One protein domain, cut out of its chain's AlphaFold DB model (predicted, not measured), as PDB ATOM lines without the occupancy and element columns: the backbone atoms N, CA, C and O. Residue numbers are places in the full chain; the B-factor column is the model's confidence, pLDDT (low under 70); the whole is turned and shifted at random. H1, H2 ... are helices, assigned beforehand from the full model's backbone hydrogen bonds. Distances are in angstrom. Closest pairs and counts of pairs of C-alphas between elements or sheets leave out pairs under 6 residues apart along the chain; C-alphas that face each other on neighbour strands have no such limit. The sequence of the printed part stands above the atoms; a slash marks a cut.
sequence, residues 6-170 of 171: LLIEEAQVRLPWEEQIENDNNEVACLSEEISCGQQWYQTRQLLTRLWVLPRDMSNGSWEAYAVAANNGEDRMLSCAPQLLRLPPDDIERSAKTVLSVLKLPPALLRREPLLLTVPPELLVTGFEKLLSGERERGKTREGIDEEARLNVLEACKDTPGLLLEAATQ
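AT A GLANCE: This is residues 6 to 170 of the 171 residues of the protein "Hypothetical protein" of Skeletonema marinoi (UniProt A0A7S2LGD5). This is a flat body of helices with short H8 in its middle, H5, H6 and the last residues of H4 packed round it, H1 and H3 towards one end, and H9, H10 and H11 gathered at the other. H4 reaches out on one side, where residues 60 to 65 stick out; H2 reaches out on the opposite side, where residues 22 to 27 stick out. The printed part has 165 residues with eleven named helices, H1 to H11 in chain order, and no named strand: all helix. It is compact, with a radius of gyration of the C-alphas of 17.6 A, and spans 54 by 50 by 22 A.

HOW THE PARTS SIT: H1, residues 6 to 12, touches H5, residues 82 to 85; the closest C-alphas, of Ala 11 and Gln 83, are 4.3 A apart. H2, residues 16 to 24, touches no helix. H3, residues 37 to 50, touches residues 89 to 93 alone of H6, residues 89 to 102, at a shallow tilt of 23 degrees, the same way, closest at the C-alphas of Thr 44 and Pro 89, 5.2 A. H3 also touches H5, closest at the C-alphas of Trp 41 and Leu 85, 5.2 A. H4, residues 63 to 80, only just touches H8, residues 114 to 118, with 3 pairs of C-alphas within 8 A; its residues 77 to 80 alone do so, closest at the C-alphas of Met 77 and Pro 114, 5.7 A. H8 touches H6, closest at the C-alphas of Ile 92 and Leu 117, 5.3 A. H7, residues 107 to 112, touches no helix but is near H10, residues 145 to 159; their closest C-alphas, of Leu 109 and Lys 158, are 6.3 A apart. H9, residues 121 to 138, touches H6 at a shallow tilt of 25 degrees, the same way, closest at the C-alphas of Ser 95 and Pro 121, 5.0 A. H9 touches H10 at a steep tilt of 62 degrees, opposite ways, closest at the C-alphas of Glu 135 and Ala 149, 5.6 A. H11, residues 163 to 169, touches H9 at a steep tilt of 63 degrees, opposite ways, closest at the C-alphas of Gly 127 and Ala 168, 3.6 A. Every O i to N i+4 pair is within hydrogen-bond range in H1, H2, H3, H4, H6, H7, H9, H10 and H11; H8 has 0 of 1, but 2 of 2 O i to N i+3 pairs, and H5 is too short for an i+4 pair.

IN THESE COORDINATES: H1 begins at C-alpha 6, (85.599, 151.038, 86.728), and H11 ends at C-alpha 169, (87.894, 137.238, 109.055). From first to last C-alpha H9 measures 26.2 A, H4 25.7 A, H10 20.7 A, H3 19.9 A and H6 18.5 A.

THE WHOLE: The C-alphas of Glu 34 and Thr 141 are the two farthest apart, 57.1 A. The printed part has no cut. The links H2 to H3 and H3 to H4 are long, 12 residues each. The pLDDT is under 70 in residues 22 to 35, 55 to 70 and 139 to 145.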
ATOM      1  N   LEU A   6      84.640 151.225  85.637       88.62
ATOM      2  CA  LEU A   6      85.599 151.038  86.728       88.62
ATOM      3  C   LEU A   6      84.983 150.252  87.888       88.62
ATOM      4  O   LEU A   6      85.603 149.326  88.394       88.62
ATOM      5  N   LEU A   7      83.727 150.539  88.249       86.00
ATOM      6  CA  LEU A   7      83.017 149.775  89.282       86.00
ATOM      7  C   LEU A   7      82.816 148.315  88.871       86.00
ATOM      8  O   LEU A   7      82.840 147.426  89.718       86.00
ATOM      9  N   ILE A   8      82.604 148.052  87.578       85.81
ATOM     10  CA  ILE A   8      82.472 146.685  87.064       85.81
ATOM     11  C   ILE A   8      83.805 145.942  87.182       85.81
ATOM     12  O   ILE A   8      83.806 144.782  87.590       85.81
ATOM     13  N   GLU A   9      84.920 146.592  86.847       88.31
ATOM     14  CA  GLU A   9      86.268 146.031  86.990       88.31
ATOM     15  C   GLU A   9      86.612 145.770  88.463       88.31
ATOM     16  O   GLU A   9      87.022 144.663  88.811       88.31
ATOM     17  N   GLU A  10      86.366 146.738  89.345       90.38
ATOM     18  CA  GLU A  10      86.570 146.595  90.790       90.38
ATOM     19  C   GLU A  10      85.699 145.488  91.390       90.38
ATOM     20  O   GLU A  10      86.149 144.746  92.263       90.38
ATOM     21  N   ALA A  11      84.472 145.308  90.889       89.56
ATOM     22  CA  ALA A  11      83.607 144.216  91.313       89.56
ATOM     23  C   ALA A  11      84.208 142.839  91.010       89.56
ATOM     24  O   ALA A  11      83.893 141.897  91.731       89.56
ATOM     25  N   GLN A  12      85.070 142.697  89.994       89.00
ATOM     26  CA  GLN A  12      85.741 141.424  89.691       89.00
ATOM     27  C   GLN A  12      86.866 141.088  90.672       89.00
ATOM     28  O   GLN A  12      87.268 139.928  90.762       89.00
ATOM     29  N   VAL A  13      87.366 142.071  91.424       90.00
ATOM     30  CA  VAL A  13      88.367 141.828  92.462       90.00
ATOM     31  C   VAL A  13      87.726 140.989  93.567       90.00
ATOM     32  O   VAL A  13      86.662 141.329  94.102       90.00
ATOM     33  N   ARG A  14      88.363 139.859  93.877       86.62
ATOM     34  CA  ARG A  14      87.930 138.953  94.940       86.62
ATOM     35  C   ARG A  14      88.224 139.546  96.314       86.62
ATOM     36  O   ARG A  14      89.216 140.245  96.507       86.62
ATOM     37  N   LEU A  15      87.327 139.276  97.252       87.94
ATOM     38  CA  LEU A  15      87.447 139.667  98.649       87.94
ATOM     39  C   LEU A  15      88.246 138.604  99.421       87.94
ATOM     40  O   LEU A  15      88.173 137.424  99.075       87.94
ATOM     41  N   PRO A  16      88.963 138.976 100.497       85.06
ATOM     42  CA  PRO A  16      89.853 138.053 101.210       85.06
ATOM     43  C   PRO A  16      89.187 136.756 101.696       85.06
ATOM     44  O   PRO A  16      89.787 135.687 101.637       85.06
ATOM     45  N   TRP A  17      87.928 136.821 102.138       82.00
ATOM     46  CA  TRP A  17      87.196 135.632 102.592       82.00
ATOM     47  C   TRP A  17      86.692 134.746 101.445       82.00
ATOM     48  O   TRP A  17      86.423 133.571 101.668       82.00
ATOM     49  N   GLU A  18      86.570 135.262 100.216       82.25
ATOM     50  CA  GLU A  18      86.247 134.421  99.054       82.25
ATOM     51  C   GLU A  18      87.411 133.478  98.733       82.25
ATOM     52  O   GLU A  18      87.189 132.323  98.377       82.25
ATOM     53  N   GLU A  19      88.648 133.940  98.928       80.06
ATOM     54  CA  GLU A  19      89.850 133.117  98.765       80.06
ATOM     55  C   GLU A  19      89.959 132.042  99.857       80.06
ATOM     56  O   GLU A  19      90.361 130.914  99.577       80.06
ATOM     57  N   GLN A  20      89.562 132.359 101.096       71.25
ATOM     58  CA  GLN A  20      89.531 131.396 102.205       71.25
ATOM     59  C   GLN A  20      88.539 130.251 101.939       71.25
ATOM     60  O   GLN A  20      88.893 129.085 102.088       71.25
ATOM     61  N   ILE A  21      87.327 130.564 101.468       70.31
ATOM     62  CA  ILE A  21      86.278 129.561 101.211       70.31
ATOM     63  C   ILE A  21      86.657 128.614 100.070       70.31
ATOM     64  O   ILE A  21      86.330 127.431 100.138       70.31
ATOM     65  N   GLU A  22      87.341 129.100  99.033       66.25
ATOM     66  CA  GLU A  22      87.828 128.251  97.936       66.25
ATOM     67  C   GLU A  22      88.954 127.306  98.369       66.25
ATOM     68  O   GLU A  22      89.014 126.169  97.902       66.25
ATOM     69  N   ASN A  23      89.827 127.739  99.281       59.56
ATOM     70  CA  ASN A  23      90.863 126.862  99.828       59.56
ATOM     71  C   ASN A  23      90.264 125.728 100.680       59.56
ATOM     72  O   ASN A  23      90.819 124.628 100.704       59.56
ATOM     73  N   ASP A  24      89.122 125.978 101.327       58.22
ATOM     74  CA  ASP A  24      88.412 125.000 102.156       58.22
ATOM     75  C   ASP A  24      87.430 124.122 101.359       58.22
ATOM     76  O   ASP A  24      87.203 122.962 101.710       58.22
ATOM     77  N   ASN A  25      86.870 124.640 100.260       51.72
ATOM     78  CA  ASN A  25      85.942 123.934  99.382       51.72
ATOM     79  C   ASN A  25      86.465 123.930  97.943       51.72
ATOM     80  O   ASN A  25      86.345 124.910  97.213       51.72
ATOM     81  N   ASN A  26      86.948 122.768  97.502       46.53
ATOM     82  CA  ASN A  26      87.531 122.519  96.176       46.53
ATOM     83  C   ASN A  26      86.545 122.656  94.985       46.53
ATOM     84  O   ASN A  26      86.846 122.216  93.878       46.53
ATOM     85  N   GLU A  27      85.365 123.233  95.202       48.25
ATOM     86  CA  GLU A  27      84.400 123.618  94.177       48.25
ATOM     87  C   GLU A  27      83.665 124.881  94.641       48.25
ATOM     88  O   GLU A  27      82.631 124.811  95.304       48.25
ATOM     89  N   VAL A  28      84.163 126.056  94.259       45.66
ATOM     90  CA  VAL A  28      83.281 127.215  94.107       45.66
ATOM     91  C   VAL A  28      83.101 127.407  92.618       45.66
ATOM     92  O   VAL A  28      84.057 127.626  91.874       45.66
ATOM     93  N   ALA A  29      81.858 127.222  92.185       44.22
ATOM     94  CA  ALA A  29      81.448 127.405  90.812       44.22
ATOM     95  C   ALA A  29      81.973 128.756  90.315       44.22
ATOM     96  O   ALA A  29      81.523 129.810  90.767       44.22
ATOM     97  N   CYS A  30      82.923 128.712  89.376       41.19
ATOM     98  CA  CYS A  30      83.174 129.819  88.467       41.19
ATOM     99  C   CYS A  30      81.806 130.270  87.960       41.19
ATOM    100  O   CYS A  30      81.153 129.517  87.234       41.19
ATOM    101  N   LEU A  31      81.352 131.447  88.397       47.78
ATOM    102  CA  LEU A  31      80.106 132.037  87.933       47.78
ATOM    103  C   LEU A  31      80.222 132.192  86.417       47.78
ATOM    104  O   LEU A  31      80.933 133.056  85.905       47.78
ATOM    105  N   SER A  32      79.586 131.261  85.713       39.56
ATOM    106  CA  SER A  32      79.505 131.219  84.269       39.56
ATOM    107  C   SER A  32      78.611 132.351  83.777       39.56
ATOM    108  O   SER A  32      77.540 132.576  84.336       39.56
ATOM    109  N   GLU A  33      79.035 132.943  82.662       45.09
ATOM    110  CA  GLU A  33      78.200 133.616  81.660       45.09
ATOM    111  C   GLU A  33      77.556 134.943  82.079       45.09
ATOM    112  O   GLU A  33      76.534 134.978  82.750       45.09
ATOM    113  N   GLU A  34      78.155 136.039  81.590       47.41
ATOM    114  CA  GLU A  34      77.502 137.306  81.213       47.41
ATOM    115  C   GLU A  34      76.254 137.698  82.028       47.41
ATOM    116  O   GLU A  34      75.209 138.058  81.478       47.41
ATOM    117  N   ILE A  35      76.335 137.672  83.361       54.16
ATOM    118  CA  ILE A  35      75.257 138.227  84.169       54.16
ATOM    119  C   ILE A  35      75.316 139.738  83.975       54.16
ATOM    120  O   ILE A  35      76.307 140.394  84.294       54.16
ATOM    121  N   SER A  36      74.246 140.302  83.415       72.31
ATOM    122  CA  SER A  36      74.084 141.747  83.289       72.31
ATOM    123  C   SER A  36      74.150 142.371  84.684       72.31
ATOM    124  O   SER A  36      73.150 142.377  85.408       72.31
ATOM    125  N   CYS A  37      75.314 142.917  85.060       78.12
ATOM    126  CA  CYS A  37      75.552 143.532  86.371       78.12
ATOM    127  C   CYS A  37      74.480 144.583  86.713       78.12
ATOM    128  O   CYS A  37      74.150 144.802  87.874       78.12
ATOM    129  N   GLY A  38      73.872 145.202  85.693       79.69
ATOM    130  CA  GLY A  38      72.748 146.122  85.859       79.69
ATOM    131  C   GLY A  38      71.458 145.460  86.361       79.69
ATOM    132  O   GLY A  38      70.781 146.034  87.213       79.69
ATOM    133  N   GLN A  39      71.111 144.267  85.869       83.25
ATOM    134  CA  GLN A  39      69.935 143.514  86.331       83.25
ATOM    135  C   GLN A  39      70.131 143.020  87.766       83.25
ATOM    136  O   GLN A  39      69.226 143.121  88.595       83.25
ATOM    137  N   GLN A  40      71.331 142.529  88.058       87.50
ATOM    138  CA  GLN A  40      71.707 142.047  89.376       87.50
ATOM    139  C   GLN A  40      71.699 143.174  90.407       87.50
ATOM    140  O   GLN A  40      71.012 143.079  91.424       87.50
ATOM    141  N   TRP A  41      72.341 144.300  90.087       88.19
ATOM    142  CA  TRP A  41      72.284 145.489  90.929       88.19
ATOM    143  C   TRP A  41      70.853 145.976  91.146       88.19
ATOM    144  O   TRP A  41      70.489 146.331  92.262       88.19
ATOM    145  N   TYR A  42      70.003 145.961  90.117       88.12
ATOM    146  CA  TYR A  42      68.601 146.342  90.269       88.12
ATOM    147  C   TYR A  42      67.868 145.478  91.308       88.12
ATOM    148  O   TYR A  42      67.143 146.013  92.152       88.12
ATOM    149  N   GLN A  43      68.075 144.158  91.290       90.31
ATOM    150  CA  GLN A  43      67.491 143.242  92.272       90.31
ATOM    151  C   GLN A  43      68.045 143.500  93.679       90.31
ATOM    152  O   GLN A  43      67.264 143.678  94.620       90.31
ATOM    153  N   THR A  44      69.367 143.620  93.809       91.56
ATOM    154  CA  THR A  44      70.054 143.970  95.061       91.56
ATOM    155  C   THR A  44      69.536 145.287  95.635       91.56
ATOM    156  O   THR A  44      69.165 145.374  96.804       91.56
ATOM    157  N   ARG A  45      69.403 146.319  94.804       89.38
ATOM    158  CA  ARG A  45      68.869 147.626  95.189       89.38
ATOM    159  C   ARG A  45      67.452 147.518  95.745       89.38
ATOM    160  O   ARG A  45      67.154 148.084  96.801       89.38
ATOM    161  N   GLN A  46      66.567 146.785  95.064       89.25
ATOM    162  CA  GLN A  46      65.201 146.568  95.547       89.25
ATOM    163  C   GLN A  46      65.178 145.845  96.894       89.25
ATOM    164  O   GLN A  46      64.415 146.228  97.782       89.25
ATOM    165  N   LEU A  47      66.010 144.818  97.054       92.19
ATOM    166  CA  LEU A  47      66.170 144.081  98.302       92.19
ATOM    167  C   LEU A  47      66.610 145.009  99.445       92.19
ATOM    168  O   LEU A  47      65.925 145.102 100.466       92.19
ATOM    169  N   LEU A  48      67.702 145.752  99.262       90.88
ATOM    170  CA  LEU A  48      68.253 146.649 100.282       90.88
ATOM    171  C   LEU A  48      67.284 147.779 100.653       90.88
ATOM    172  O   LEU A  48      67.228 148.201 101.809       90.88
ATOM    173  N   THR A  49      66.460 148.219  99.702       88.38
ATOM    174  CA  THR A  49      65.367 149.173  99.930       88.38
ATOM    175  C   THR A  49      64.241 148.571 100.785       88.38
ATOM    176  O   THR A  49      63.701 149.221 101.690       88.38
ATOM    177  N   ARG A  50      63.873 147.302 100.547       89.88
ATOM    178  CA  ARG A  50      62.869 146.590 101.360       89.88
ATOM    179  C   ARG A  50      63.350 146.400 102.796       89.88
ATOM    180  O   ARG A  50      62.550 146.605 103.708       89.88
ATOM    181  N   LEU A  51      64.637 146.089 102.972       89.69
ATOM    182  CA  LEU A  51      65.311 145.898 104.261       89.69
ATOM    183  C   LEU A  51      65.672 147.206 104.987       89.69
ATOM    184  O   LEU A  51      66.271 147.156 106.058       89.69
ATOM    185  N   TRP A  52      65.299 148.371 104.442       86.25
ATOM    186  CA  TRP A  52      65.610 149.691 105.014       86.25
ATOM    187  C   TRP A  52      67.116 149.965 105.172       86.25
ATOM    188  O   TRP A  52      67.529 150.790 105.997       86.25
ATOM    189  N   VAL A  53      67.943 149.290 104.375       88.06
ATOM    190  CA  VAL A  53      69.381 149.551 104.273       88.06
ATOM    191  C   VAL A  53      69.591 150.750 103.359       88.06
ATOM    192  O   VAL A  53      70.132 151.756 103.804       88.06
ATOM    193  N   LEU A  54      69.065 150.703 102.135       84.06
ATOM    194  CA  LEU A  54      68.978 151.882 101.276       84.06
ATOM    195  C   LEU A  54      67.709 152.686 101.611       84.06
ATOM    196  O   LEU A  54      66.682 152.093 101.965       84.06
ATOM    197  N   PRO A  55      67.755 154.029 101.546       67.44
ATOM    198  CA  PRO A  55      66.565 154.848 101.740       67.44
ATOM    199  C   PRO A  55      65.498 154.487 100.696       67.44
ATOM    200  O   PRO A  55      65.792 154.342  99.511       67.44
ATOM    201  N   ARG A  56      64.245 154.335 101.142       59.91
ATOM    202  CA  ARG A  56      63.101 154.145 100.243       59.91
ATOM    203  C   ARG A  56      62.830 155.432  99.481       59.91
ATOM    204  O   ARG A  56      62.828 156.507 100.078       59.91
ATOM    205  N   ASP A  57      62.531 155.292  98.193       52.44
ATOM    206  CA  ASP A  57      61.859 156.336  97.428       52.44
ATOM    207  C   ASP A  57      60.496 156.605  98.092       52.44
ATOM    208  O   ASP A  57      59.561 155.805  98.011       52.44
ATOM    209  N   MET A  58      60.441 157.677  98.880       49.75
ATOM    210  CA  MET A  58      59.246 158.152  99.565       49.75
ATOM    211  C   MET A  58      58.706 159.284  98.709       49.75
ATOM    212  O   MET A  58      59.053 160.449  98.899       49.75
ATOM    213  N   SER A  59      57.867 158.924  97.749       42.09
ATOM    214  CA  SER A  59      57.281 159.787  96.724       42.09
ATOM    215  C   SER A  59      56.302 160.852  97.255       42.09
ATOM    216  O   SER A  59      55.342 161.180  96.571       42.09
ATOM    217  N   ASN A  60      56.545 161.423  98.444       46.03
ATOM    218  CA  ASN A  60      55.894 162.618  98.987       46.03
ATOM    219  C   ASN A  60      56.794 163.311 100.041       46.03
ATOM    220  O   ASN A  60      56.864 162.862 101.184       46.03
ATOM    221  N   GLY A  61      57.459 164.420  99.674       47.97
ATOM    222  CA  GLY A  61      58.199 165.277 100.621       47.97
ATOM    223  C   GLY A  61      59.043 166.394  99.988       47.97
ATOM    224  O   GLY A  61      58.740 167.564 100.169       47.97
ATOM    225  N   SER A  62      60.067 166.048  99.205       57.69
ATOM    226  CA  SER A  62      60.681 166.904  98.169       57.69
ATOM    227  C   SER A  62      61.609 166.029  97.322       57.69
ATOM    228  O   SER A  62      62.596 165.500  97.839       57.69
ATOM    229  N   TRP A  63      61.280 165.841  96.044       53.53
ATOM    230  CA  TRP A  63      61.888 164.838  95.158       53.53
ATOM    231  C   TRP A  63      63.407 164.993  95.008       53.53
ATOM    232  O   TRP A  63      64.144 164.011  95.038       53.53
ATOM    233  N   GLU A  64      63.894 166.227  94.905       56.84
ATOM    234  CA  GLU A  64      65.298 166.476  94.578       56.84
ATOM    235  C   GLU A  64      66.245 166.140  95.735       56.84
ATOM    236  O   GLU A  64      67.263 165.492  95.518       56.84
ATOM    237  N   ALA A  65      65.904 166.492  96.979       57.44
ATOM    238  CA  ALA A  65      66.782 166.243  98.125       57.44
ATOM    239  C   ALA A  65      66.915 164.744  98.462       57.44
ATOM    240  O   ALA A  65      67.995 164.279  98.829       57.44
ATOM    241  N   TYR A  66      65.832 163.975  98.307       61.56
ATOM    242  CA  TYR A  66      65.819 162.546  98.625       61.56
ATOM    243  C   TYR A  66      66.361 161.676  97.498       61.56
ATOM    244  O   TYR A  66      67.104 160.742  97.785       61.56
ATOM    245  N   ALA A  67      66.060 161.992  96.234       61.62
ATOM    246  CA  ALA A  67      66.665 161.291  95.106       61.62
ATOM    247  C   ALA A  67      68.190 161.480  95.103       61.62
ATOM    248  O   ALA A  67      68.927 160.519  94.903       61.62
ATOM    249  N   VAL A  68      68.673 162.688  95.419       65.62
ATOM    250  CA  VAL A  68      70.109 162.955  95.582       65.62
ATOM    251  C   VAL A  68      70.689 162.174  96.763       65.62
ATOM    252  O   VAL A  68      71.733 161.549  96.615       65.62
ATOM    253  N   ALA A  69      70.017 162.133  97.918       65.62
ATOM    254  CA  ALA A  69      70.494 161.361  99.069       65.62
ATOM    255  C   ALA A  69      70.506 159.840  98.819       65.62
ATOM    256  O   ALA A  69      71.415 159.155  99.287       65.62
ATOM    257  N   ALA A  70      69.521 159.314  98.085       68.25
ATOM    258  CA  ALA A  70      69.454 157.909  97.699       68.25
ATOM    259  C   ALA A  70      70.559 157.551  96.703       68.25
ATOM    260  O   ALA A  70      71.292 156.600  96.951       68.25
ATOM    261  N   ASN A  71      70.747 158.361  95.657       71.56
ATOM    262  CA  ASN A  71      71.826 158.171  94.689       71.56
ATOM    263  C   ASN A  71      73.202 158.261  95.364       71.56
ATOM    264  O   ASN A  71      74.002 157.349  95.223       71.56
ATOM    265  N   ASN A  72      73.438 159.269  96.209       74.62
ATOM    266  CA  ASN A  72      74.690 159.384  96.966       74.62
ATOM    267  C   ASN A  72      74.916 158.185  97.908       74.62
ATOM    268  O   ASN A  72      76.055 157.802  98.171       74.62
ATOM    269  N   GLY A  73      73.841 157.609  98.456       78.75
ATOM    270  CA  GLY A  73      73.898 156.408  99.287       78.75
ATOM    271  C   GLY A  73      74.231 155.150  98.485       78.75
ATOM    272  O   GLY A  73      75.041 154.347  98.940       78.75
ATOM    273  N   GLU A  74      73.638 155.000  97.301       85.44
ATOM    274  CA  GLU A  74      73.932 153.923  96.348       85.44
ATOM    275  C   GLU A  74      75.376 154.009  95.840       85.44
ATOM    276  O   GLU A  74      76.106 153.023  95.918       85.44
ATOM    277  N   ASP A  75      75.819 155.195  95.421       84.19
ATOM    278  CA  ASP A  75      77.179 155.438  94.936       84.19
ATOM    279  C   ASP A  75      78.211 155.143  96.028       84.19
ATOM    280  O   ASP A  75      79.185 154.428  95.797       84.19
ATOM    281  N   ARG A  76      77.967 155.614  97.260       84.50
ATOM    282  CA  ARG A  76      78.831 155.295  98.403       84.50
ATOM    283  C   ARG A  76      78.873 153.793  98.666       84.50
ATOM    284  O   ARG A  76      79.941 153.250  98.928       84.50
ATOM    285  N   MET A  77      77.726 153.123  98.601       89.75
ATOM    286  CA  MET A  77      77.637 151.686  98.832       89.75
ATOM    287  C   MET A  77      78.461 150.897  97.817       89.75
ATOM    288  O   MET A  77      79.265 150.059  98.215       89.75
ATOM    289  N   LEU A  78      78.305 151.217  96.533       90.00
ATOM    290  CA  LEU A  78      79.053 150.585  95.452       90.00
ATOM    291  C   LEU A  78      80.540 150.933  95.496       90.00
ATOM    292  O   LEU A  78      81.346 150.055  95.235       90.00
ATOM    293  N   SER A  79      80.920 152.145  95.909       88.88
ATOM    294  CA  SER A  79      82.336 152.503  96.094       88.88
ATOM    295  C   SER A  79      83.017 151.729  97.231       88.88
ATOM    296  O   SER A  79      84.228 151.547  97.218       88.88
ATOM    297  N   CYS A  80      82.252 151.283  98.236       89.94
ATOM    298  CA  CYS A  80      82.781 150.500  99.355       89.94
ATOM    299  C   CYS A  80      82.710 148.990  99.113       89.94
ATOM    300  O   CYS A  80      83.549 148.260  99.630       89.94
ATOM    301  N   ALA A  81      81.693 148.522  98.392       92.50
ATOM    302  CA  ALA A  81      81.479 147.112  98.091       92.50
ATOM    303  C   ALA A  81      81.043 146.920  96.624       92.50
ATOM    304  O   ALA A  81      79.877 146.592  96.363       92.50
ATOM    305  N   PRO A  82      81.959 147.096  95.651       92.62
ATOM    306  CA  PRO A  82      81.665 146.895  94.229       92.62
ATOM    307  C   PRO A  82      81.123 145.492  93.922       92.62
ATOM    308  O   PRO A  82      80.315 145.309  93.014       92.62
ATOM    309  N   GLN A  83      81.494 144.490  94.725       93.00
ATOM    310  CA  GLN A  83      81.084 143.092  94.571       93.00
ATOM    311  C   GLN A  83      79.563 142.897  94.640       93.00
ATOM    312  O   GLN A  83      79.055 141.915  94.103       93.00
ATOM    313  N   LEU A  84      78.806 143.856  95.188       92.25
ATOM    314  CA  LEU A  84      77.338 143.869  95.121       92.25
ATOM    315  C   LEU A  84      76.788 143.868  93.681       92.25
ATOM    316  O   LEU A  84      75.616 143.543  93.478       92.25
ATOM    317  N   LEU A  85      77.615 144.213  92.686       90.50
ATOM    318  CA  LEU A  85      77.285 144.125  91.262       90.50
ATOM    319  C   LEU A  85      77.316 142.693  90.706       90.50
ATOM    320  O   LEU A  85      76.677 142.449  89.683       90.50
ATOM    321  N   ARG A  86      78.051 141.770  91.347       89.44
ATOM    322  CA  ARG A  86      78.253 140.387  90.872       89.44
ATOM    323  C   ARG A  86      77.833 139.294  91.851       89.44
ATOM    324  O   ARG A  86      77.643 138.156  91.427       89.44
ATOM    325  N   LEU A  87      77.671 139.604  93.138       89.38
ATOM    326  CA  LEU A  87      77.226 138.630  94.138       89.38
ATOM    327  C   LEU A  87      75.723 138.362  94.020       89.38
ATOM    328  O   LEU A  87      74.954 139.327  93.913       89.38
ATOM    329  N   PRO A  88      75.279 137.091  94.014       90.06
ATOM    330  CA  PRO A  88      73.868 136.752  93.893       90.06
ATOM    331  C   PRO A  88      73.007 137.522  94.908       90.06
ATOM    332  O   PRO A  88      73.360 137.578  96.089       90.06
ATOM    333  N   PRO A  89      71.860 138.102  94.499       91.38
ATOM    334  CA  PRO A  89      70.994 138.837  95.420       91.38
ATOM    335  C   PRO A  89      70.545 138.009  96.629       91.38
ATOM    336  O   PRO A  89      70.385 138.561  97.714       91.38
ATOM    337  N   ASP A  90      70.397 136.693  96.459       92.81
ATOM    338  CA  ASP A  90      70.052 135.769  97.542       92.81
ATOM    339  C   ASP A  90      71.157 135.698  98.610       92.81
ATOM    340  O   ASP A  90      70.857 135.676  99.803       92.81
ATOM    341  N   ASP A  91      72.434 135.731  98.217       92.94
ATOM    342  CA  ASP A  91      73.557 135.752  99.159       92.94
ATOM    343  C   ASP A  91      73.580 137.055  99.952       92.94
ATOM    344  O   ASP A  91      73.641 137.036 101.183       92.94
ATOM    345  N   ILE A  92      73.392 138.178  99.257       95.25
ATOM    346  CA  ILE A  92      73.280 139.505  99.870       95.25
ATOM    347  C   ILE A  92      72.095 139.550 100.848       95.25
ATOM    348  O   ILE A  92      72.197 140.115 101.942       95.25
ATOM    349  N   GLU A  93      70.961 138.939 100.488       96.00
ATOM    350  CA  GLU A  93      69.783 138.848 101.351       96.00
ATOM    351  C   GLU A  93      70.069 138.047 102.618       96.00
ATOM    352  O   GLU A  93      69.682 138.484 103.708       96.00
ATOM    353  N   ARG A  94      70.746 136.900 102.498       96.94
ATOM    354  CA  ARG A  94      71.129 136.084 103.654       96.94
ATOM    355  C   ARG A  94      72.038 136.874 104.591       96.94
ATOM    356  O   ARG A  94      71.730 136.955 105.780       96.94
ATOM    357  N   SER A  95      73.077 137.527 104.077       96.50
ATOM    358  CA  SER A  95      74.001 138.338 104.881       96.50
ATOM    359  C   SER A  95      73.289 139.499 105.577       96.50
ATOM    360  O   SER A  95      73.410 139.679 106.793       96.50
ATOM    361  N   ALA A  96      72.445 140.237 104.851       96.81
ATOM    362  CA  ALA A  96      71.658 141.323 105.428       96.81
ATOM    363  C   ALA A  96      70.697 140.822 106.520       96.81
ATOM    364  O   ALA A  96      70.598 141.422 107.593       96.81
ATOM    365  N   LYS A  97      69.998 139.702 106.288       97.12
ATOM    366  CA  LYS A  97      69.107 139.091 107.285       97.12
ATOM    367  C   LYS A  97      69.865 138.597 108.508       97.12
ATOM    368  O   LYS A  97      69.340 138.743 109.610       97.12
ATOM    369  N   THR A  98      71.075 138.076 108.352       97.38
ATOM    370  CA  THR A  98      71.925 137.695 109.483       97.38
ATOM    371  C   THR A  98      72.219 138.907 110.357       97.38
ATOM    372  O   THR A  98      71.881 138.893 111.539       97.38
ATOM    373  N   VAL A  99      72.711 140.005 109.779       96.06
ATOM    374  CA  VAL A  99      72.997 141.235 110.537       96.06
ATOM    375  C   VAL A  99      71.738 141.783 111.223       96.06
ATOM    376  O   VAL A  99      71.735 142.023 112.430       96.06
ATOM    377  N   LEU A 100      70.636 141.928 110.484       95.31
ATOM    378  CA  LEU A 100      69.426 142.593 110.981       95.31
ATOM    379  C   LEU A 100      68.582 141.718 111.915       95.31
ATOM    380  O   LEU A 100      68.049 142.189 112.919       95.31
ATOM    381  N   SER A 101      68.407 140.445 111.568       94.75
ATOM    382  CA  SER A 101      67.432 139.561 112.214       94.75
ATOM    383  C   SER A 101      68.065 138.586 113.195       94.75
ATOM    384  O   SER A 101      67.425 138.291 114.205       94.75
ATOM    385  N   VAL A 102      69.276 138.092 112.927       95.00
ATOM    386  CA  VAL A 102      69.960 137.114 113.793       95.00
ATOM    387  C   VAL A 102      70.802 137.846 114.834       95.00
ATOM    388  O   VAL A 102      70.562 137.717 116.036       95.00
ATOM    389  N   LEU A 103      71.717 138.701 114.378       94.00
ATOM    390  CA  LEU A 103      72.608 139.470 115.249       94.00
ATOM    391  C   LEU A 103      71.883 140.638 115.935       94.00
ATOM    392  O   LEU A 103      72.294 141.068 117.008       94.00
ATOM    393  N   LYS A 104      70.744 141.082 115.380       93.56
ATOM    394  CA  LYS A 104      69.949 142.232 115.861       93.56
ATOM    395  C   LYS A 104      70.712 143.561 115.792       93.56
ATOM    396  O   LYS A 104      70.481 144.455 116.602       93.56
ATOM    397  N   LEU A 105      71.606 143.701 114.815       92.06
ATOM    398  CA  LEU A 105      72.342 144.936 114.560       92.06
ATOM    399  C   LEU A 105      71.489 145.917 113.733       92.06
ATOM    400  O   LEU A 105      70.650 145.499 112.928       92.06
ATOM    401  N   PRO A 106      71.665 147.237 113.919       89.25
ATOM    402  CA  PRO A 106      70.817 148.230 113.272       89.25
ATOM    403  C   PRO A 106      71.099 148.338 111.762       89.25
ATOM    404  O   PRO A 106      72.257 148.263 111.351       89.25
ATOM    405  N   PRO A 107      70.097 148.673 110.920       88.62
ATOM    406  CA  PRO A 107      70.309 148.925 109.488       88.62
ATOM    407  C   PRO A 107      71.334 150.021 109.184       88.62
ATOM    408  O   PRO A 107      71.957 150.013 108.127       88.62
ATOM    409  N   ALA A 108      71.525 150.965 110.111       86.06
ATOM    410  CA  ALA A 108      72.544 152.000 109.996       86.06
ATOM    411  C   ALA A 108      73.970 151.425 109.907       86.06
ATOM    412  O   ALA A 108      74.813 152.050 109.268       86.06
ATOM    413  N   LEU A 109      74.226 150.246 110.489       90.44
ATOM    414  CA  LEU A 109      75.513 149.561 110.382       90.44
ATOM    415  C   LEU A 109      75.792 149.147 108.935       90.44
ATOM    416  O   LEU A 109      76.813 149.527 108.384       90.44
ATOM    417  N   LEU A 110      74.830 148.499 108.270       92.00
ATOM    418  CA  LEU A 110      74.953 148.076 106.866       92.00
ATOM    419  C   LEU A 110      75.139 149.249 105.888       92.00
ATOM    420  O   LEU A 110      75.671 149.074 104.797       92.00
ATOM    421  N   ARG A 111      74.715 150.462 106.267       88.50
ATOM    422  CA  ARG A 111      74.978 151.690 105.493       88.50
ATOM    423  C   ARG A 111      76.389 152.232 105.699       88.50
ATOM    424  O   ARG A 111      76.922 152.885 104.808       88.50
ATOM    425  N   ARG A 112      76.954 152.042 106.895       88.00
ATOM    426  CA  ARG A 112      78.318 152.469 107.240       88.00
ATOM    427  C   ARG A 112      79.352 151.465 106.744       88.00
ATOM    428  O   ARG A 112      80.414 151.894 106.308       88.00
ATOM    429  N   GLU A 113      79.002 150.181 106.748       90.88
ATOM    430  CA  GLU A 113      79.837 149.055 106.321       90.88
ATOM    431  C   GLU A 113      79.105 148.154 105.316       90.88
ATOM    432  O   GLU A 113      78.678 147.043 105.648       90.88
ATOM    433  N   PRO A 114      78.980 148.600 104.054       92.81
ATOM    434  CA  PRO A 114      78.422 147.786 102.979       92.81
ATOM    435  C   PRO A 114      79.098 146.430 102.785       92.81
ATOM    436  O   PRO A 114      78.440 145.491 102.355       92.81
ATOM    437  N   LEU A 115      80.384 146.301 103.130       93.88
ATOM    438  CA  LEU A 115      81.124 145.043 103.007       93.88
ATOM    439  C   LEU A 115      80.486 143.896 103.802       93.88
ATOM    440  O   LEU A 115      80.559 142.753 103.366       93.88
ATOM    441  N   LEU A 116      79.762 144.166 104.894       95.00
ATOM    442  CA  LEU A 116      79.040 143.119 105.632       95.00
ATOM    443  C   LEU A 116      77.966 142.419 104.779       95.00
ATOM    444  O   LEU A 116      77.611 141.278 105.055       95.00
ATOM    445  N   LEU A 117      77.460 143.076 103.730       95.44
ATOM    446  CA  LEU A 117      76.513 142.493 102.770       95.44
ATOM    447  C   LEU A 117      77.166 141.472 101.829       95.44
ATOM    448  O   LEU A 117      76.459 140.746 101.139       95.44
ATOM    449  N   THR A 118      78.497 141.449 101.780       93.94
ATOM    450  CA  THR A 118      79.294 140.600 100.884       93.94
ATOM    451  C   THR A 118      79.942 139.414 101.610       93.94
ATOM    452  O   THR A 118      80.526 138.540 100.975       93.94
ATOM    453  N   VAL A 119      79.812 139.361 102.940       93.44
ATOM    454  CA  VAL A 119      80.348 138.290 103.792       93.44
ATOM    455  C   VAL A 119      79.291 137.202 103.985       93.44
ATOM    456  O   VAL A 119      78.148 137.542 104.301       93.44
ATOM    457  N   PRO A 120      79.634 135.909 103.871       92.62
ATOM    458  CA  PRO A 120      78.718 134.817 104.182       92.62
ATOM    459  C   PRO A 120      78.127 134.893 105.602       92.62
ATOM    460  O   PRO A 120      78.826 135.277 106.548       92.62
ATOM    461  N   PRO A 121      76.859 134.482 105.791       94.19
ATOM    462  CA  PRO A 121      76.204 134.430 107.098       94.19
ATOM    463  C   PRO A 121      77.018 133.750 108.201       94.19
ATOM    464  O   PRO A 121      77.027 134.219 109.335       94.19
ATOM    465  N   GLU A 122      77.688 132.653 107.871       92.75
ATOM    466  CA  GLU A 122      78.394 131.790 108.811       92.75
ATOM    467  C   GLU A 122      79.585 132.523 109.444       92.75
ATOM    468  O   GLU A 122      79.778 132.467 110.662       92.75
ATOM    469  N   LEU A 123      80.326 133.292 108.640       92.56
ATOM    470  CA  LEU A 123      81.443 134.113 109.113       92.56
ATOM    471  C   LEU A 123      80.952 135.289 109.962       92.56
ATOM    472  O   LEU A 123      81.543 135.589 110.996       92.56
ATOM    473  N   LEU A 124      79.833 135.918 109.586       94.94
ATOM    474  CA  LEU A 124      79.231 137.001 110.374       94.94
ATOM    475  C   LEU A 124      78.789 136.525 111.765       94.94
ATOM    476  O   LEU A 124      79.010 137.222 112.755       94.94
ATOM    477  N   VAL A 125      78.168 135.343 111.846       95.12
ATOM    478  CA  VAL A 125      77.782 134.724 113.125       95.12
ATOM    479  C   VAL A 125      79.023 134.406 113.952       95.12
ATOM    480  O   VAL A 125      79.105 134.830 115.103       95.12
ATOM    481  N   THR A 126      80.013 133.752 113.343       93.06
ATOM    482  CA  THR A 126      81.268 133.378 114.009       93.06
ATOM    483  C   THR A 126      82.002 134.606 114.554       93.06
ATOM    484  O   THR A 126      82.395 134.622 115.719       93.06
ATOM    485  N   GLY A 127      82.135 135.675 113.762       94.06
ATOM    486  CA  GLY A 127      82.764 136.922 114.201       94.06
ATOM    487  C   GLY A 127      82.036 137.562 115.381       94.06
ATOM    488  O   GLY A 127      82.663 137.979 116.355       94.06
ATOM    489  N   PHE A 128      80.702 137.572 115.354       94.69
ATOM    490  CA  PHE A 128      79.906 138.077 116.472       94.69
ATOM    491  C   PHE A 128      80.080 137.225 117.742       94.69
ATOM    492  O   PHE A 128      80.206 137.765 118.840       94.69
ATOM    493  N   GLU A 129      80.138 135.899 117.610       93.38
ATOM    494  CA  GLU A 129      80.379 134.974 118.725       93.38
ATOM    495  C   GLU A 129      81.784 135.118 119.328       93.38
ATOM    496  O   GLU A 129      81.935 135.045 120.554       93.38
ATOM    497  N   LYS A 130      82.805 135.388 118.503       93.12
ATOM    498  CA  LYS A 130      84.162 135.711 118.975       93.12
ATOM    499  C   LYS A 130      84.157 136.984 119.826       93.12
ATOM    500  O   LYS A 130      84.704 136.980 120.931       93.12
ATOM    501  N   LEU A 131      83.472 138.037 119.372       92.69
ATOM    502  CA  LEU A 131      83.321 139.283 120.137       92.69
ATOM    503  C   LEU A 131      82.597 139.051 121.473       92.69
ATOM    504  O   LEU A 131      83.064 139.512 122.515       92.69
ATOM    505  N   LEU A 132      81.499 138.284 121.464       91.56
ATOM    506  CA  LEU A 132      80.767 137.921 122.686       91.56
ATOM    507  C   LEU A 132      81.647 137.155 123.675       91.56
ATOM    508  O   LEU A 132      81.621 137.429 124.875       91.56
ATOM    509  N   SER A 133      82.428 136.196 123.184       89.25
ATOM    510  CA  SER A 133      83.323 135.394 124.018       89.25
ATOM    511  C   SER A 133      84.415 136.261 124.650       89.25
ATOM    512  O   SER A 133      84.656 136.153 125.852       89.25
ATOM    513  N   GLY A 134      84.991 137.194 123.885       87.12
ATOM    514  CA  GLY A 134      85.957 138.165 124.398       87.12
ATOM    515  C   GLY A 134      85.391 139.051 125.515       87.12
ATOM    516  O   GLY A 134      86.054 139.269 126.530       87.12
ATOM    517  N   GLU A 135      84.144 139.513 125.384       86.12
ATOM    518  CA  GLU A 135      83.474 140.297 126.432       86.12
ATOM    519  C   GLU A 135      83.130 139.453 127.673       86.12
ATOM    520  O   GLU A 135      83.359 139.888 128.805       86.12
ATOM    521  N   ARG A 136      82.682 138.202 127.495       84.38
ATOM    522  CA  ARG A 136      82.448 137.261 128.611       84.38
ATOM    523  C   ARG A 136      83.724 136.990 129.411       84.38
ATOM    524  O   ARG A 136      83.683 136.907 130.638       84.38
ATOM    525  N   GLU A 137      84.868 136.872 128.738       82.25
ATOM    526  CA  GLU A 137      86.158 136.662 129.395       82.25
ATOM    527  C   GLU A 137      86.642 137.883 130.186       82.25
ATOM    528  O   GLU A 137      87.291 137.714 131.225       82.25
ATOM    529  N   ARG A 138      86.299 139.096 129.737       78.56
ATOM    530  CA  ARG A 138      86.561 140.351 130.459       78.56
ATOM    531  C   ARG A 138      85.633 140.522 131.668       78.56
ATOM    532  O   ARG A 138      86.066 141.028 132.700       78.56
ATOM    533  N   GLY A 139      84.388 140.052 131.573       69.50
ATOM    534  CA  GLY A 139      83.326 140.230 132.572       69.50
ATOM    535  C   GLY A 139      83.229 139.184 133.696       69.50
ATOM    536  O   GLY A 139      82.203 139.143 134.367       69.50
ATOM    537  N   LYS A 140      84.254 138.347 133.925       58.12
ATOM    538  CA  LYS A 140      84.297 137.084 134.719       58.12
ATOM    539  C   LYS A 140      83.660 136.985 136.134       58.12
ATOM    540  O   LYS A 140      83.901 135.983 136.800       58.12
ATOM    541  N   THR A 141      82.877 137.933 136.660       53.75
ATOM    542  CA  THR A 141      82.499 137.941 138.097       53.75
ATOM    543  C   THR A 141      81.024 138.142 138.479       53.75
ATOM    544  O   THR A 141      80.761 138.232 139.678       53.75
ATOM    545  N   ARG A 142      80.032 138.165 137.572       53.84
ATOM    546  CA  ARG A 142      78.617 138.342 137.990       53.84
ATOM    547  C   ARG A 142      77.599 137.467 137.254       53.84
ATOM    548  O   ARG A 142      77.723 137.203 136.070       53.84
ATOM    549  N   GLU A 143      76.559 137.026 137.955       51.81
ATOM    550  CA  GLU A 143      75.364 136.449 137.324       51.81
ATOM    551  C   GLU A 143      74.640 137.546 136.521       51.81
ATOM    552  O   GLU A 143      74.442 138.646 137.033       51.81
ATOM    553  N   GLY A 144      74.281 137.268 135.259       61.34
ATOM    554  CA  GLY A 144      73.660 138.240 134.339       61.34
ATOM    555  C   GLY A 144      74.531 138.709 133.160       61.34
ATOM    556  O   GLY A 144      74.061 139.508 132.357       61.34
ATOM    557  N   ILE A 145      75.757 138.180 133.018       67.75
ATOM    558  CA  ILE A 145      76.748 138.569 131.989       67.75
ATOM    559  C   ILE A 145      76.220 138.505 130.550       67.75
ATOM    560  O   ILE A 145      76.701 139.254 129.710       67.75
ATOM    561  N   ASP A 146      75.267 137.627 130.228       75.81
ATOM    562  CA  ASP A 146      75.010 137.313 128.819       75.81
ATOM    563  C   ASP A 146      74.311 138.432 128.043       75.81
ATOM    564  O   ASP A 146      74.685 138.735 126.910       75.81
ATOM    565  N   GLU A 147      73.352 139.104 128.678       83.56
ATOM    566  CA  GLU A 147      72.689 140.266 128.078       83.56
ATOM    567  C   GLU A 147      73.582 141.511 128.109       83.56
ATOM    568  O   GLU A 147      73.605 142.273 127.147       83.56
ATOM    569  N   GLU A 148      74.373 141.702 129.170       85.38
ATOM    570  CA  GLU A 148      75.300 142.838 129.273       85.38
ATOM    571  C   GLU A 148      76.445 142.723 128.253       85.38
ATOM    572  O   GLU A 148      76.722 143.674 127.524       85.38
ATOM    573  N   ALA A 149      77.041 141.536 128.106       86.19
ATOM    574  CA  ALA A 149      78.041 141.261 127.077       86.19
ATOM    575  C   ALA A 149      77.456 141.445 125.671       86.19
ATOM    576  O   ALA A 149      78.097 142.044 124.807       86.19
ATOM    577  N   ARG A 150      76.217 140.989 125.440       88.94
ATOM    578  CA  ARG A 150      75.533 141.206 124.162       88.94
ATOM    579  C   ARG A 150      75.331 142.689 123.872       88.94
ATOM    580  O   ARG A 150      75.626 143.117 122.758       88.94
ATOM    581  N   LEU A 151      74.855 143.470 124.838       89.00
ATOM    582  CA  LEU A 151      74.680 144.917 124.688       89.00
ATOM    583  C   LEU A 151      76.008 145.616 124.385       89.00
ATOM    584  O   LEU A 151      76.063 146.390 123.431       89.00
ATOM    585  N   ASN A 152      77.081 145.275 125.101       90.25
ATOM    586  CA  ASN A 152      78.410 145.837 124.863       90.25
ATOM    587  C   ASN A 152      78.915 145.540 123.446       90.25
ATOM    588  O   ASN A 152      79.420 146.436 122.776       90.25
ATOM    589  N   VAL A 153      78.742 144.308 122.950       91.50
ATOM    590  CA  VAL A 153      79.125 143.957 121.572       91.50
ATOM    591  C   VAL A 153      78.271 144.709 120.550       91.50
ATOM    592  O   VAL A 153      78.800 145.203 119.555       91.50
ATOM    593  N   LEU A 154      76.961 144.839 120.781       90.44
ATOM    594  CA  LEU A 154      76.077 145.608 119.898       90.44
ATOM    595  C   LEU A 154      76.495 147.085 119.821       90.44
ATOM    596  O   LEU A 154      76.518 147.653 118.727       90.44
ATOM    597  N   GLU A 155      76.835 147.698 120.956       90.06
ATOM    598  CA  GLU A 155      77.344 149.072 121.010       90.06
ATOM    599  C   GLU A 155      78.721 149.192 120.349       90.06
ATOM    600  O   GLU A 155      78.916 150.071 119.510       90.06
ATOM    601  N   ALA A 156      79.638 148.262 120.616       90.50
ATOM    602  CA  ALA A 156      80.968 148.256 120.012       90.50
ATOM    603  C   ALA A 156      80.907 148.156 118.480       90.50
ATOM    604  O   ALA A 156      81.551 148.947 117.791       90.50
ATOM    605  N   CYS A 157      80.077 147.258 117.939       90.25
ATOM    606  CA  CYS A 157      79.846 147.135 116.497       90.25
ATOM    607  C   CYS A 157      79.222 148.402 115.899       90.25
ATOM    608  O   CYS A 157      79.493 148.750 114.755       90.25
ATOM    609  N   LYS A 158      78.378 149.114 116.651       86.25
ATOM    610  CA  LYS A 158      77.776 150.374 116.197       86.25
ATOM    611  C   LYS A 158      78.793 151.518 116.178       86.25
ATOM    612  O   LYS A 158      78.745 152.356 115.270       86.25
ATOM    613  N   ASP A 159      79.671 151.586 117.169       87.25
ATOM    614  CA  ASP A 159      80.577 152.719 117.362       87.25
ATOM    615  C   ASP A 159      81.907 152.546 116.618       87.25
ATOM    616  O   ASP A 159      82.494 153.546 116.196       87.25
ATOM    617  N   THR A 160      82.319 151.301 116.361       89.25
ATOM    618  CA  THR A 160      83.595 150.952 115.723       89.25
ATOM    619  C   THR A 160      83.373 150.204 114.407       89.25
ATOM    620  O   THR A 160      83.314 148.972 114.398       89.25
ATOM    621  N   PRO A 161      83.256 150.925 113.277       85.00
ATOM    622  CA  PRO A 161      83.135 150.285 111.982       85.00
ATOM    623  C   PRO A 161      84.313 149.384 111.640       85.00
ATOM    624  O   PRO A 161      85.455 149.754 111.891       85.00
ATOM    625  N   GLY A 162      84.033 148.234 111.034       88.38
ATOM    626  CA  GLY A 162      85.028 147.225 110.686       88.38
ATOM    627  C   GLY A 162      85.196 146.151 111.756       88.38
ATOM    628  O   GLY A 162      85.607 145.049 111.418       88.38
ATOM    629  N   LEU A 163      84.782 146.399 113.005       93.06
ATOM    630  CA  LEU A 163      84.983 145.464 114.117       93.06
ATOM    631  C   LEU A 163      84.390 144.074 113.846       93.06
ATOM    632  O   LEU A 163      85.044 143.059 114.074       93.06
ATOM    633  N   LEU A 164      83.148 144.020 113.353       93.06
ATOM    634  CA  LEU A 164      82.493 142.745 113.051       93.06
ATOM    635  C   LEU A 164      83.175 142.023 111.886       93.06
ATOM    636  O   LEU A 164      83.309 140.804 111.918       93.06
ATOM    637  N   LEU A 165      83.604 142.771 110.869       90.62
ATOM    638  CA  LEU A 165      84.278 142.213 109.701       90.62
ATOM    639  C   LEU A 165      85.657 141.655 110.070       90.62
ATOM    640  O   LEU A 165      85.997 140.547 109.668       90.62
ATOM    641  N   GLU A 166      86.424 142.395 110.868       92.25
ATOM    642  CA  GLU A 166      87.716 141.961 111.399       92.25
ATOM    643  C   GLU A 166      87.556 140.683 112.225       92.25
ATOM    644  O   GLU A 166      88.229 139.693 111.958       92.25
ATOM    645  N   ALA A 167      86.604 140.651 113.160       91.38
ATOM    646  CA  ALA A 167      86.349 139.461 113.967       91.38
ATOM    647  C   ALA A 167      85.879 138.256 113.131       91.38
ATOM    648  O   ALA A 167      86.184 137.116 113.472       91.38
ATOM    649  N   ALA A 168      85.132 138.495 112.050       87.19
ATOM    650  CA  ALA A 168      84.644 137.452 111.148       87.19
ATOM    651  C   ALA A 168      85.733 136.869 110.232       87.19
ATOM    652  O   ALA A 168      85.545 135.775 109.707       87.19
ATOM    653  N   THR A 169      86.833 137.595 110.018       82.12
ATOM    654  CA  THR A 169      87.894 137.238 109.055       82.12
ATOM    655  C   THR A 169      89.240 136.923 109.709       82.12
ATOM    656  O   THR A 169      90.127 136.390 109.045       82.12
ATOM    657  N   GLN A 170      89.405 137.230 110.998       78.31
ATOM    658  CA  GLN A 170      90.533 136.777 111.811       78.31
ATOM    659  C   GLN A 170      90.329 135.323 112.238       78.31
ATOM    660  O   GLN A 170      89.255 134.984 112.740       78.31
TER     661      GLN A 170